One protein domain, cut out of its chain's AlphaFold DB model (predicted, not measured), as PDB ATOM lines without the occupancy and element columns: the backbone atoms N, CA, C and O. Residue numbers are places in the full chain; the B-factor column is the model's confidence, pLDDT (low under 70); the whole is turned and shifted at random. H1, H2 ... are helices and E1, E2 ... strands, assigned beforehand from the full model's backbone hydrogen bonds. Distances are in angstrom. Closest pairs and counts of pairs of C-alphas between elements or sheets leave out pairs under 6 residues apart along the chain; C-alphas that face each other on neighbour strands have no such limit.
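What this domain is: This is residues 28 to 114 of the 118 residues of an uncharacterized protein of Porphyromonas gingivalis (strain ATCC 33277 / DSM 20709 / CIP 103683 / JCM 12257 / NCTC 11834 / 2561) (UniProt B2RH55). A small wall of three antiparallel strands, E3, E2 and E5, has a short two-strand pair, E1 and E4, set across a gap on one side of it and the little helix H2 on the other. H1 is a single short turn at the end of E3, where the chain leaves the wall towards E4, and the long unnamed stretch 38 to 56 swings out from the body between E1 and E2. The printed part has 87 residues, with the order E1 E2 E3 H1 E4 E5 H2 along the chain; the class is mixed, helices and strands, with 39 residues, under half, in named elements. It is only just compact, close to loose, with a radius of gyration of the C-alphas of 14.1 A and spans of 36 by 31 by 22 A.

How they stand to each other: The larger sheet runs E3, residues 69 to 76, then E2, residues 57 to 63, then E5, residues 97 to 102, with E3 and E5 as edge strands. E2 and E3 form a hairpin and are antiparallel at 164 degrees, with N 60 and O 73 2.9 A apart, within hydrogen-bond range. E2 and E5 are antiparallel at 162 degrees, with N 61 and O 99 at 2.8 A. H2, residues 106 to 112, only grazes this sheet with residues 109 to 112; the closest C-alphas of E2 and H2 are those of Val 59 and Thr 112, 7.9 A apart. H1, residues 77 to 81, also only grazes it; the closest C-alphas of E2 and H1 are those of Arg 57 and Ala 77, 5.6 A apart. H1 and H2 are apart. In the second sheet E1, residues 35 to 37, and E4, residues 86 to 88, are antiparallel at 143 degrees, with N 37 and O 86 at 2.9 A and N 86 and O 37 at 2.8 A. E1 is apart from E2, E3 and E5, and so is E4. In H1 and H2 every O i to N i+4 pair is within hydrogen-bond range.

Where its parts are: E3 is 20.9 A long from first to last C-alpha, E2 19.9 A and E5 16.6 A. E2 begins with C-alpha 57 at (245.760, 268.270, 245.629). H2 measures 9.8 A and ends with C-alpha 112 at (250.229, 272.107, 234.428). E1, 6.7 A, begins with C-alpha 35 at (266.648, 269.768, 251.769); E4 measures 6.3 A and H1 6.1 A.

The domain as a whole: The two C-alphas farthest apart are those of Asp 30 and His 107, 41.8 A. The printed part has no cut. The link E1 to E2, 19 residues, is long, and E4 to E5 is short with 8. The mean pLDDT of the printed part is 90.6; residues 28 to 33 are under 70.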
ATOM      1  N   TYR A  28     274.846 279.577 252.748       55.88
ATOM      2  CA  TYR A  28     274.086 278.328 252.777       55.88
ATOM      3  C   TYR A  28     274.916 277.103 252.357       55.88
ATOM      4  O   TYR A  28     274.358 276.013 252.214       55.88
ATOM      5  N   SER A  29     276.235 277.238 252.155       62.34
ATOM      6  CA  SER A  29     277.103 276.100 251.804       62.34
ATOM      7  C   SER A  29     277.129 275.009 252.883       62.34
ATOM      8  O   SER A  29     277.275 273.832 252.552       62.34
ATOM      9  N   ASP A  30     276.891 275.386 254.144       58.94
ATOM     10  CA  ASP A  30     276.824 274.487 255.303       58.94
ATOM     11  C   ASP A  30     275.433 273.846 255.506       58.94
ATOM     12  O   ASP A  30     275.235 273.078 256.453       58.94
ATOM     13  N   CYS A  31     274.437 274.142 254.658       61.88
ATOM     14  CA  CYS A  31     273.115 273.541 254.805       61.88
ATOM     15  C   CYS A  31     273.165 272.038 254.482       61.88
ATOM     16  O   CYS A  31     273.511 271.661 253.358       61.88
ATOM     17  N   PRO A  32     272.781 271.160 255.429       61.00
ATOM     18  CA  PRO A  32     272.797 269.727 255.196       61.00
ATOM     19  C   PRO A  32     271.811 269.373 254.081       61.00
ATOM     20  O   PRO A  32     270.597 269.502 254.235       61.00
ATOM     21  N   ARG A  33     272.355 268.926 252.947       69.19
ATOM     22  CA  ARG A  33     271.595 268.288 251.871       69.19
ATOM     23  C   ARG A  33     271.312 266.825 252.248       69.19
ATOM     24  O   ARG A  33     272.191 266.184 252.828       69.19
ATOM     25  N   PRO A  34     270.132 266.277 251.913       73.50
ATOM     26  CA  PRO A  34     269.065 266.888 251.119       73.50
ATOM     27  C   PRO A  34     268.180 267.862 251.907       73.50
ATOM     28  O   PRO A  34     267.909 267.673 253.095       73.50
ATOM     29  N   PHE A  35     267.670 268.881 251.212       79.62
ATOM     30  CA  PHE A  35     266.648 269.768 251.769       79.62
ATOM     31  C   PHE A  35     265.306 269.038 251.844       79.62
ATOM     32  O   PHE A  35     265.050 268.095 251.096       79.62
ATOM     33  N   ARG A  36     264.425 269.471 252.749       87.12
ATOM     34  CA  ARG A  36     263.080 268.900 252.882       87.12
ATOM     35  C   ARG A  36     262.041 269.994 252.718       87.12
ATOM     36  O   ARG A  36     262.011 270.934 253.508       87.12
ATOM     37  N   LEU A  37     261.179 269.850 251.719       89.81
ATOM     38  CA  LEU A  37     260.050 270.744 251.493       89.81
ATOM     39  C   LEU A  37     258.820 270.231 252.248       89.81
ATOM     40  O   LEU A  37     258.542 269.032 252.254       89.81
ATOM     41  N   THR A  38     258.068 271.139 252.867       92.06
ATOM     42  CA  THR A  38     256.737 270.845 253.420       92.06
ATOM     43  C   THR A  38     255.757 271.894 252.926       92.06
ATOM     44  O   THR A  38     256.100 273.072 252.858       92.06
ATOM     45  N   VAL A  39     254.542 271.470 252.587       94.00
ATOM     46  CA  VAL A  39     253.460 272.370 252.180       94.00
ATOM     47  C   VAL A  39     252.567 272.640 253.384       94.00
ATOM     48  O   VAL A  39     252.232 271.718 254.129       94.00
ATOM     49  N   ARG A  40     252.202 273.908 253.579       94.69
ATOM     50  CA  ARG A  40     251.230 274.349 254.582       94.69
ATOM     51  C   ARG A  40     250.228 275.288 253.937       94.69
ATOM     52  O   ARG A  40     250.606 276.093 253.089       94.69
ATOM     53  N   ALA A  41     248.979 275.193 254.365       94.75
ATOM     54  CA  ALA A  41     247.911 276.085 253.953       94.75
ATOM     55  C   ALA A  41     247.530 276.983 255.128       94.75
ATOM     56  O   ALA A  41     247.322 276.499 256.239       94.75
ATOM     57  N   TRP A  42     247.451 278.282 254.867       95.19
ATOM     58  CA  TRP A  42     247.053 279.296 255.835       95.19
ATOM     59  C   TRP A  42     245.832 280.016 255.282       95.19
ATOM     60  O   TRP A  42     245.770 280.270 254.077       95.19
ATOM     61  N   ASP A  43     244.864 280.315 256.137       94.56
ATOM     62  CA  ASP A  43     243.740 281.161 255.753       94.56
ATOM     63  C   ASP A  43     244.089 282.660 255.847       94.56
ATOM     64  O   ASP A  43     245.213 283.053 256.177       94.56
ATOM     65  N   ALA A  44     243.112 283.510 255.519       95.31
ATOM     66  CA  ALA A  44     243.266 284.963 255.546       95.31
ATOM     67  C   ALA A  44     243.504 285.526 256.962       95.31
ATOM     68  O   ALA A  44     244.040 286.627 257.090       95.31
ATOM     69  N   ASP A  45     243.152 284.768 258.002       96.62
ATOM     70  CA  ASP A  45     243.317 285.131 259.410       96.62
ATOM     71  C   ASP A  45     244.635 284.590 260.002       96.62
ATOM     72  O   ASP A  45     244.885 284.713 261.203       96.62
ATOM     73  N   MET A  46     245.515 284.030 259.161       94.75
ATOM     74  CA  MET A  46     246.777 283.387 259.545       94.75
ATOM     75  C   MET A  46     246.595 282.168 260.462       94.75
ATOM     76  O   MET A  46     247.468 281.860 261.279       94.75
ATOM     77  N   GLN A  47     245.496 281.433 260.313       96.75
ATOM     78  CA  GLN A  47     245.333 280.127 260.933       96.75
ATOM     79  C   GLN A  47     245.866 279.028 260.006       96.75
ATOM     80  O   GLN A  47     245.590 279.006 258.806       96.75
ATOM     81  N   ASP A  48     246.643 278.096 260.568       95.75
ATOM     82  CA  ASP A  48     247.090 276.906 259.840       95.75
ATOM     83  C   ASP A  48     245.887 275.977 259.608       95.75
ATOM     84  O   ASP A  48     245.370 275.355 260.537       95.75
ATOM     85  N   ILE A  49     245.464 275.885 258.348       96.12
ATOM     86  CA  ILE A  49     244.350 275.052 257.890       96.12
ATOM     87  C   ILE A  49     244.828 273.782 257.173       96.12
ATOM     88  O   ILE A  49     244.024 273.086 256.551       96.12
ATOM     89  N   THR A  50     246.118 273.443 257.249       94.62
ATOM     90  CA  THR A  50     246.722 272.316 256.513       94.62
ATOM     91  C   THR A  50     246.007 270.986 256.781       94.62
ATOM     92  O   THR A  50     245.813 270.192 255.865       94.62
ATOM     93  N   GLU A  51     245.570 270.754 258.020       94.50
ATOM     94  CA  GLU A  51     244.916 269.505 258.441       94.50
ATOM     95  C   GLU A  51     243.396 269.494 258.213       94.50
ATOM     96  O   GLU A  51     242.753 268.463 258.389       94.50
ATOM     97  N   THR A  52     242.801 270.619 257.807       93.31
ATOM     98  CA  THR A  52     241.335 270.757 257.686       93.31
ATOM     99  C   THR A  52     240.749 270.030 256.473       93.31
ATOM    100  O   THR A  52     239.534 269.883 256.371       93.31
ATOM    101  N   GLY A  53     241.596 269.597 255.533       91.19
ATOM    102  CA  GLY A  53     241.172 269.002 254.263       91.19
ATOM    103  C   GLY A  53     240.791 270.019 253.180       91.19
ATOM    104  O   GLY A  53     240.343 269.620 252.108       91.19
ATOM    105  N   ALA A  54     240.999 271.321 253.416       94.38
ATOM    106  CA  ALA A  54     240.760 272.372 252.420       94.38
ATOM    107  C   ALA A  54     241.624 272.215 251.151       94.38
ATOM    108  O   ALA A  54     241.213 272.605 250.058       94.38
ATOM    109  N   VAL A  55     242.814 271.624 251.281       96.19
ATOM    110  CA  VAL A  55     243.711 271.316 250.163       96.19
ATOM    111  C   VAL A  55     243.648 269.822 249.859       96.19
ATOM    112  O   VAL A  55     244.082 268.996 250.658       96.19
ATOM    113  N   GLN A  56     243.116 269.481 248.689       95.75
ATOM    114  CA  GLN A  56     242.930 268.104 248.232       95.75
ATOM    115  C   GLN A  56     244.049 267.625 247.301       95.75
ATOM    116  O   GLN A  56     244.311 266.426 247.198       95.75
ATOM    117  N   ARG A  57     244.698 268.556 246.597       95.62
ATOM    118  CA  ARG A  57     245.760 268.270 245.629       95.62
ATOM    119  C   ARG A  57     246.703 269.460 245.537       95.62
ATOM    120  O   ARG A  57     246.242 270.598 245.534       95.62
ATOM    121  N   VAL A  58     248.003 269.213 245.416       97.12
ATOM    122  CA  VAL A  58     249.003 270.259 245.157       97.12
ATOM    123  C   VAL A  58     249.931 269.810 244.041       97.12
ATOM    124  O   VAL A  58     250.437 268.690 244.068       97.12
ATOM    125  N   VAL A  59     250.170 270.696 243.079       97.06
ATOM    126  CA  VAL A  59     251.239 270.568 242.086       97.06
ATOM    127  C   VAL A  59     252.338 271.544 242.474       97.06
ATOM    128  O   VAL A  59     252.067 272.725 242.670       97.06
ATOM    129  N   ILE A  60     253.568 271.060 242.609       96.56
ATOM    130  CA  ILE A  60     254.726 271.885 242.955       96.56
ATOM    131  C   ILE A  60     255.676 271.862 241.767       96.56
ATOM    132  O   ILE A  60     256.137 270.798 241.357       96.56
ATOM    133  N   PHE A  61     255.974 273.030 241.223       95.94
ATOM    134  CA  PHE A  61     256.982 273.208 240.191       95.94
ATOM    135  C   PHE A  61     258.283 273.665 240.824       95.94
ATOM    136  O   PHE A  61     258.268 274.510 241.723       95.94
ATOM    137  N   VAL A  62     259.391 273.131 240.323       94.62
ATOM    138  CA  VAL A  62     260.732 273.537 240.737       94.62
ATOM    139  C   VAL A  62     261.461 274.083 239.527       94.62
ATOM    140  O   VAL A  62     261.510 273.425 238.486       94.62
ATOM    141  N   PHE A  63     262.011 275.282 239.668       95.19
ATOM    142  CA  PHE A  63     262.727 275.991 238.616       95.19
ATOM    143  C   PHE A  63     264.178 276.229 239.029       95.19
ATOM    144  O   PHE A  63     264.440 276.495 240.204       95.19
ATOM    145  N   ASP A  64     265.099 276.127 238.071       93.81
ATOM    146  CA  ASP A  64     266.497 276.531 238.254       93.81
ATOM    147  C   ASP A  64     266.659 278.062 238.207       93.81
ATOM    148  O   ASP A  64     265.697 278.809 238.001       93.81
ATOM    149  N   GLU A  65     267.886 278.548 238.392       92.44
ATOM    150  CA  GLU A  65     268.221 279.975 238.357       92.44
ATOM    151  C   GLU A  65     267.910 280.673 237.021       92.44
ATOM    152  O   GLU A  65     267.844 281.902 236.974       92.44
ATOM    153  N   THR A  66     267.701 279.918 235.937       94.44
ATOM    154  CA  THR A  66     267.316 280.458 234.623       94.44
ATOM    155  C   THR A  66     265.802 280.541 234.436       94.44
ATOM    156  O   THR A  66     265.337 280.978 233.385       94.44
ATOM    157  N   GLY A  67     265.028 280.117 235.439       94.00
ATOM    158  CA  GLY A  67     263.573 280.035 235.367       94.00
ATOM    159  C   GLY A  67     263.076 278.809 234.606       94.00
ATOM    160  O   GLY A  67     261.883 278.709 234.339       94.00
ATOM    161  N   ARG A  68     263.943 277.850 234.254       95.62
ATOM    162  CA  ARG A  68     263.547 276.616 233.565       95.62
ATOM    163  C   ARG A  68     263.100 275.570 234.577       95.62
ATOM    164  O   ARG A  68     263.760 275.345 235.589       95.62
ATOM    165  N   ARG A  69     261.988 274.890 234.294       94.81
ATOM    166  CA  ARG A  69     261.457 273.828 235.150       94.81
ATOM    167  C   ARG A  69     262.413 272.638 235.146       94.81
ATOM    168  O   ARG A  69     262.679 272.055 234.096       94.81
ATOM    169  N   ILE A  70     262.871 272.255 236.328       94.31
ATOM    170  CA  ILE A  70     263.714 271.080 236.560       94.31
ATOM    171  C   ILE A  70     262.943 269.927 237.203       94.31
ATOM    172  O   ILE A  70     263.368 268.784 237.080       94.31
ATOM    173  N   ASP A  71     261.799 270.207 237.839       93.69
ATOM    174  CA  ASP A  71     260.967 269.180 238.467       93.69
ATOM    175  C   ASP A  71     259.483 269.585 238.533       93.69
ATOM    176  O   ASP A  71     259.124 270.768 238.489       93.69
ATOM    177  N   ARG A  72     258.613 268.577 238.642       94.44
ATOM    178  CA  ARG A  72     257.175 268.708 238.879       94.44
ATOM    179  C   ARG A  72     256.722 267.605 239.827       94.44
ATOM    180  O   ARG A  72     256.580 266.446 239.442       94.44
ATOM    181  N   LEU A  73     256.398 268.001 241.048       94.94
ATOM    182  CA  LEU A  73     255.982 267.118 242.127       94.94
ATOM    183  C   LEU A  73     254.471 267.228 242.342       94.94
ATOM    184  O   LEU A  73     253.862 268.265 242.075       94.94
ATOM    185  N   MET A  74     253.858 266.158 242.841       95.31
ATOM    186  CA  MET A  74     252.440 266.144 243.197       95.31
ATOM    187  C   MET A  74     252.263 265.644 244.625       95.31
ATOM    188  O   MET A  74     252.923 264.688 245.035       95.31
ATOM    189  N   MET A  75     251.352 266.281 245.356       96.25
ATOM    190  CA  MET A  75     250.897 265.827 246.665       96.25
ATOM    191  C   MET A  75     249.387 265.620 246.658       96.25
ATOM    192  O   MET A  75     248.637 266.455 246.144       96.25
ATOM    193  N   ASP A  76     248.952 264.516 247.253       96.19
ATOM    194  CA  ASP A  76     247.543 264.259 247.546       96.19
ATOM    195  C   ASP A  76     247.119 264.860 248.902       96.19
ATOM    196  O   ASP A  76     247.952 265.299 249.704       96.19
ATOM    197  N   ALA A  77     245.812 264.865 249.167       95.69
ATOM    198  CA  ALA A  77     245.219 265.400 250.392       95.69
ATOM    199  C   ALA A  77     245.834 264.806 251.672       95.69
ATOM    200  O   ALA A  77     246.111 265.531 252.627       95.69
ATOM    201  N   ALA A  78     246.074 263.490 251.694       96.12
ATOM    202  CA  ALA A  78     246.607 262.805 252.868       96.12
ATOM    203  C   ALA A  78     248.066 263.204 253.123       96.12
ATOM    204  O   ALA A  78     248.467 263.418 254.265       96.12
ATOM    205  N   GLN A  79     248.856 263.354 252.060       96.12
ATOM    206  CA  GLN A  79     250.240 263.809 252.139       96.12
ATOM    207  C   GLN A  79     250.346 265.263 252.608       96.12
ATOM    208  O   GLN A  79     251.233 265.567 253.409       96.12
ATOM    209  N   VAL A  80     249.453 266.146 252.145       96.12
ATOM    210  CA  VAL A  80     249.396 267.548 252.592       96.12
ATOM    211  C   VAL A  80     248.997 267.623 254.065       96.12
ATOM    212  O   VAL A  80     249.732 268.211 254.854       96.12
ATOM    213  N   ALA A  81     247.906 266.959 254.459       95.69
ATOM    214  CA  ALA A  81     247.437 266.942 255.846       95.69
ATOM    215  C   ALA A  81     248.499 266.384 256.809       95.69
ATOM    216  O   ALA A  81     248.718 266.928 257.888       95.69
ATOM    217  N   ALA A  82     249.239 265.351 256.390       95.75
ATOM    218  CA  ALA A  82     250.337 264.777 257.166       95.75
ATOM    219  C   ALA A  82     251.622 265.631 257.175       95.75
ATOM    220  O   ALA A  82     252.621 265.210 257.761       95.75
ATOM    221  N   ARG A  83     251.644 266.789 256.491       95.31
ATOM    222  CA  ARG A  83     252.845 267.612 256.240       95.31
ATOM    223  C   ARG A  83     254.027 266.767 255.763       95.31
ATOM    224  O   ARG A  83     255.161 266.963 256.206       95.31
ATOM    225  N   LYS A  84     253.753 265.790 254.888       95.44
ATOM    226  CA  LYS A  84     254.741 264.805 254.441       95.44
ATOM    227  C   LYS A  84     255.953 265.535 253.848       95.44
ATOM    228  O   LYS A  84     255.796 266.219 252.837       95.44
ATOM    229  N   PRO A  85     257.155 265.388 254.434       93.62
ATOM    230  CA  PRO A  85     258.336 266.045 253.899       93.62
ATOM    231  C   PRO A  85     258.723 265.448 252.547       93.62
ATOM    232  O   PRO A  85     258.865 264.227 252.439       93.62
ATOM    233  N   ILE A  86     258.952 266.301 251.551       91.44
ATOM    234  CA  ILE A  86     259.493 265.904 250.251       91.44
ATOM    235  C   ILE A  86     261.012 266.113 250.285       91.44
ATOM    236  O   ILE A  86     261.444 267.255 250.463       91.44
ATOM    237  N   PRO A  87     261.829 265.052 250.175       88.69
ATOM    238  CA  PRO A  87     263.271 265.203 250.034       88.69
ATOM    239  C   PRO A  87     263.593 265.821 248.670       88.69
ATOM    240  O   PRO A  87     263.028 265.416 247.657       88.69
ATOM    241  N   LEU A  88     264.487 266.801 248.664       85.56
ATOM    242  CA  LEU A  88     264.936 267.500 247.468       85.56
ATOM    243  C   LEU A  88     266.421 267.223 247.252       85.56
ATOM    244  O   LEU A  88     267.268 267.618 248.062       85.56
ATOM    245  N   GLU A  89     266.710 266.558 246.143       85.19
ATOM    246  CA  GLU A  89     268.051 266.215 245.683       85.19
ATOM    247  C   GLU A  89     268.199 266.749 244.259       85.19
ATOM    248  O   GLU A  89     267.732 266.137 243.302       85.19
ATOM    249  N   TYR A  90     268.795 267.935 244.130       81.94
ATOM    250  CA  TYR A  90     269.071 268.557 242.838       81.94
ATOM    251  C   TYR A  90     270.576 268.740 242.682       81.94
ATOM    252  O   TYR A  90     271.198 269.496 243.430       81.94
ATOM    253  N   ASP A  91     271.145 268.050 241.699       79.19
ATOM    254  CA  ASP A  91     272.535 268.218 241.297       79.19
ATOM    255  C   ASP A  91     272.622 269.288 240.208       79.19
ATOM    256  O   ASP A  91     271.970 269.180 239.167       79.19
ATOM    257  N   GLY A  92     273.441 270.317 240.425       80.88
ATOM    258  CA  GLY A  92     273.720 271.352 239.426       80.88
ATOM    259  C   GLY A  92     273.243 272.753 239.815       80.88
ATOM    260  O   GLY A  92     274.109 273.617 239.964       80.88
ATOM    261  N   PRO A  93     271.927 273.000 239.992       80.38
ATOM    262  CA  PRO A  93     271.407 274.331 240.296       80.38
ATOM    263  C   PRO A  93     271.997 274.899 241.585       80.38
ATOM    264  O   PRO A  93     272.055 274.219 242.614       80.38
ATOM    265  N   THR A  94     272.408 276.165 241.547       80.56
ATOM    266  CA  THR A  94     272.888 276.878 242.744       80.56
ATOM    267  C   THR A  94     271.740 277.502 243.525       80.56
ATOM    268  O   THR A  94     271.861 277.735 244.726       80.56
ATOM    269  N   THR A  95     270.618 277.769 242.856       85.06
ATOM    270  CA  THR A  95     269.388 278.302 243.441       85.06
ATOM    271  C   THR A  95     268.196 277.611 242.799       85.06
ATOM    272  O   THR A  95     268.187 277.356 241.598       85.06
ATOM    273  N   VAL A  96     267.180 277.315 243.605       89.75
ATOM    274  CA  VAL A  96     265.924 276.734 243.128       89.75
ATOM    275  C   VAL A  96     264.742 277.555 243.621       89.75
ATOM    276  O   VAL A  96     264.717 277.998 244.771       89.75
ATOM    277  N   SER A  97     263.760 277.749 242.747       92.62
ATOM    278  CA  SER A  97     262.498 278.423 243.063       92.62
ATOM    279  C   SER A  97     261.344 277.432 243.025       92.62
ATOM    280  O   SER A  97     261.292 276.571 242.149       92.62
ATOM    281  N   PHE A  98     260.398 277.575 243.953       93.88
ATOM    282  CA  PHE A  98     259.233 276.700 244.064       93.88
ATOM    283  C   PHE A  98     257.950 277.482 243.798       93.88
ATOM    284  O   PHE A  98     257.731 278.535 244.394       93.88
ATOM    285  N   VAL A  99     257.072 276.930 242.964       95.38
ATOM    286  CA  VAL A  99     255.701 277.424 242.785       95.38
ATOM    287  C   VAL A  99     254.747 276.292 243.127       95.38
ATOM    288  O   VAL A  99     254.768 275.250 242.478       95.38
ATOM    289  N   ALA A 100     253.920 276.483 244.151       95.31
ATOM    290  CA  ALA A 100     252.903 275.516 244.548       95.31
ATOM    291  C   ALA A 100     251.521 275.987 244.080       95.31
ATOM    292  O   ALA A 100     251.095 277.092 244.407       95.31
ATOM    293  N   TRP A 101     250.819 275.131 243.343       95.62
ATOM    294  CA  TRP A 101     249.452 275.349 242.884       95.62
ATOM    295  C   TRP A 101     248.516 274.338 243.546       95.62
ATOM    296  O   TRP A 101     248.644 273.128 243.340       95.62
ATOM    297  N   ALA A 102     247.586 274.827 244.364       95.56
ATOM    298  CA  ALA A 102     246.654 273.996 245.118       95.56
ATOM    299  C   ALA A 102     245.308 273.847 244.399       95.56
ATOM    300  O   ALA A 102     244.836 274.766 243.737       95.56
ATOM    301  N   ASN A 103     244.689 272.680 244.576       96.06
ATOM    302  CA  ASN A 103     243.369 272.311 244.070       96.06
ATOM    303  C   ASN A 103     243.132 272.598 242.572       96.06
ATOM    304  O   ASN A 103     242.064 273.111 242.235       96.06
ATOM    305  N   PRO A 104     244.067 272.267 241.653       95.38
ATOM    306  CA  PRO A 104     243.734 272.305 240.237       95.38
ATOM    307  C   PRO A 104     242.665 271.247 239.947       95.38
ATOM    308  O   PRO A 104     242.795 270.091 240.380       95.38
ATOM    309  N   ASP A 105     241.638 271.639 239.196       94.88
ATOM    310  CA  ASP A 105     240.739 270.673 238.571       94.88
ATOM    311  C   ASP A 105     241.501 269.812 237.547       94.88
ATOM    312  O   ASP A 105     242.691 270.020 237.288       94.88
ATOM    313  N   ASP A 106     240.849 268.790 237.001       94.44
ATOM    314  CA  ASP A 106     241.534 267.831 236.132       94.44
ATOM    315  C   ASP A 106     242.015 268.462 234.814       94.44
ATOM    316  O   ASP A 106     243.100 268.127 234.346       94.44
ATOM    317  N   HIS A 107     241.285 269.441 234.272       94.56
ATOM    318  CA  HIS A 107     241.706 270.165 233.071       94.56
ATOM    319  C   HIS A 107     242.941 271.031 233.352       94.56
ATOM    320  O   HIS A 107     243.947 270.949 232.650       94.56
ATOM    321  N   MET A 108     242.913 271.815 234.432       93.19
ATOM    322  CA  MET A 108     244.067 272.600 234.874       93.19
ATOM    323  C   MET A 108     245.263 271.702 235.190       93.19
ATOM    324  O   MET A 108     246.404 272.057 234.898       93.19
ATOM    325  N   LEU A 109     245.027 270.524 235.782       92.94
ATOM    326  CA  LEU A 109     246.083 269.566 236.078       92.94
ATOM    327  C   LEU A 109     246.782 269.098 234.797       92.94
ATOM    328  O   LEU A 109     248.012 269.011 234.790       92.94
ATOM    329  N   GLU A 110     246.045 268.832 233.723       93.31
ATOM    330  CA  GLU A 110     246.630 268.510 232.418       93.31
ATOM    331  C   GLU A 110     247.462 269.679 231.876       93.31
ATOM    332  O   GLU A 110     248.613 269.487 231.475       93.31
ATOM    333  N   GLU A 111     246.954 270.910 231.961       92.56
ATOM    334  CA  GLU A 111     247.686 272.106 231.528       92.56
ATOM    335  C   GLU A 111     248.984 272.325 232.316       92.56
ATOM    336  O   GLU A 111     250.005 272.709 231.735       92.56
ATOM    337  N   THR A 112     249.005 271.999 233.616       91.12
ATOM    338  CA  THR A 112     250.229 272.107 234.428       91.12
ATOM    339  C   THR A 112     251.383 271.258 233.892       91.12
ATOM    340  O   THR A 112     252.547 271.583 234.131       91.12
ATOM    341  N   ALA A 113     251.112 270.175 233.155       90.88
ATOM    342  CA  ALA A 113     252.170 269.360 232.562       90.88
ATOM    343  C   ALA A 113     253.021 270.166 231.560       90.88
ATOM    344  O   ALA A 113     254.233 269.940 231.455       90.88
ATOM    345  N   ASN A 114     252.418 271.166 230.910       92.38
ATOM    346  CA  ASN A 114     253.029 271.968 229.852       92.38
ATOM    347  C   ASN A 114     253.843 273.169 230.362       92.38
ATOM    348  O   ASN A 114     254.530 273.808 229.568       92.38
TER     349      ASN A 114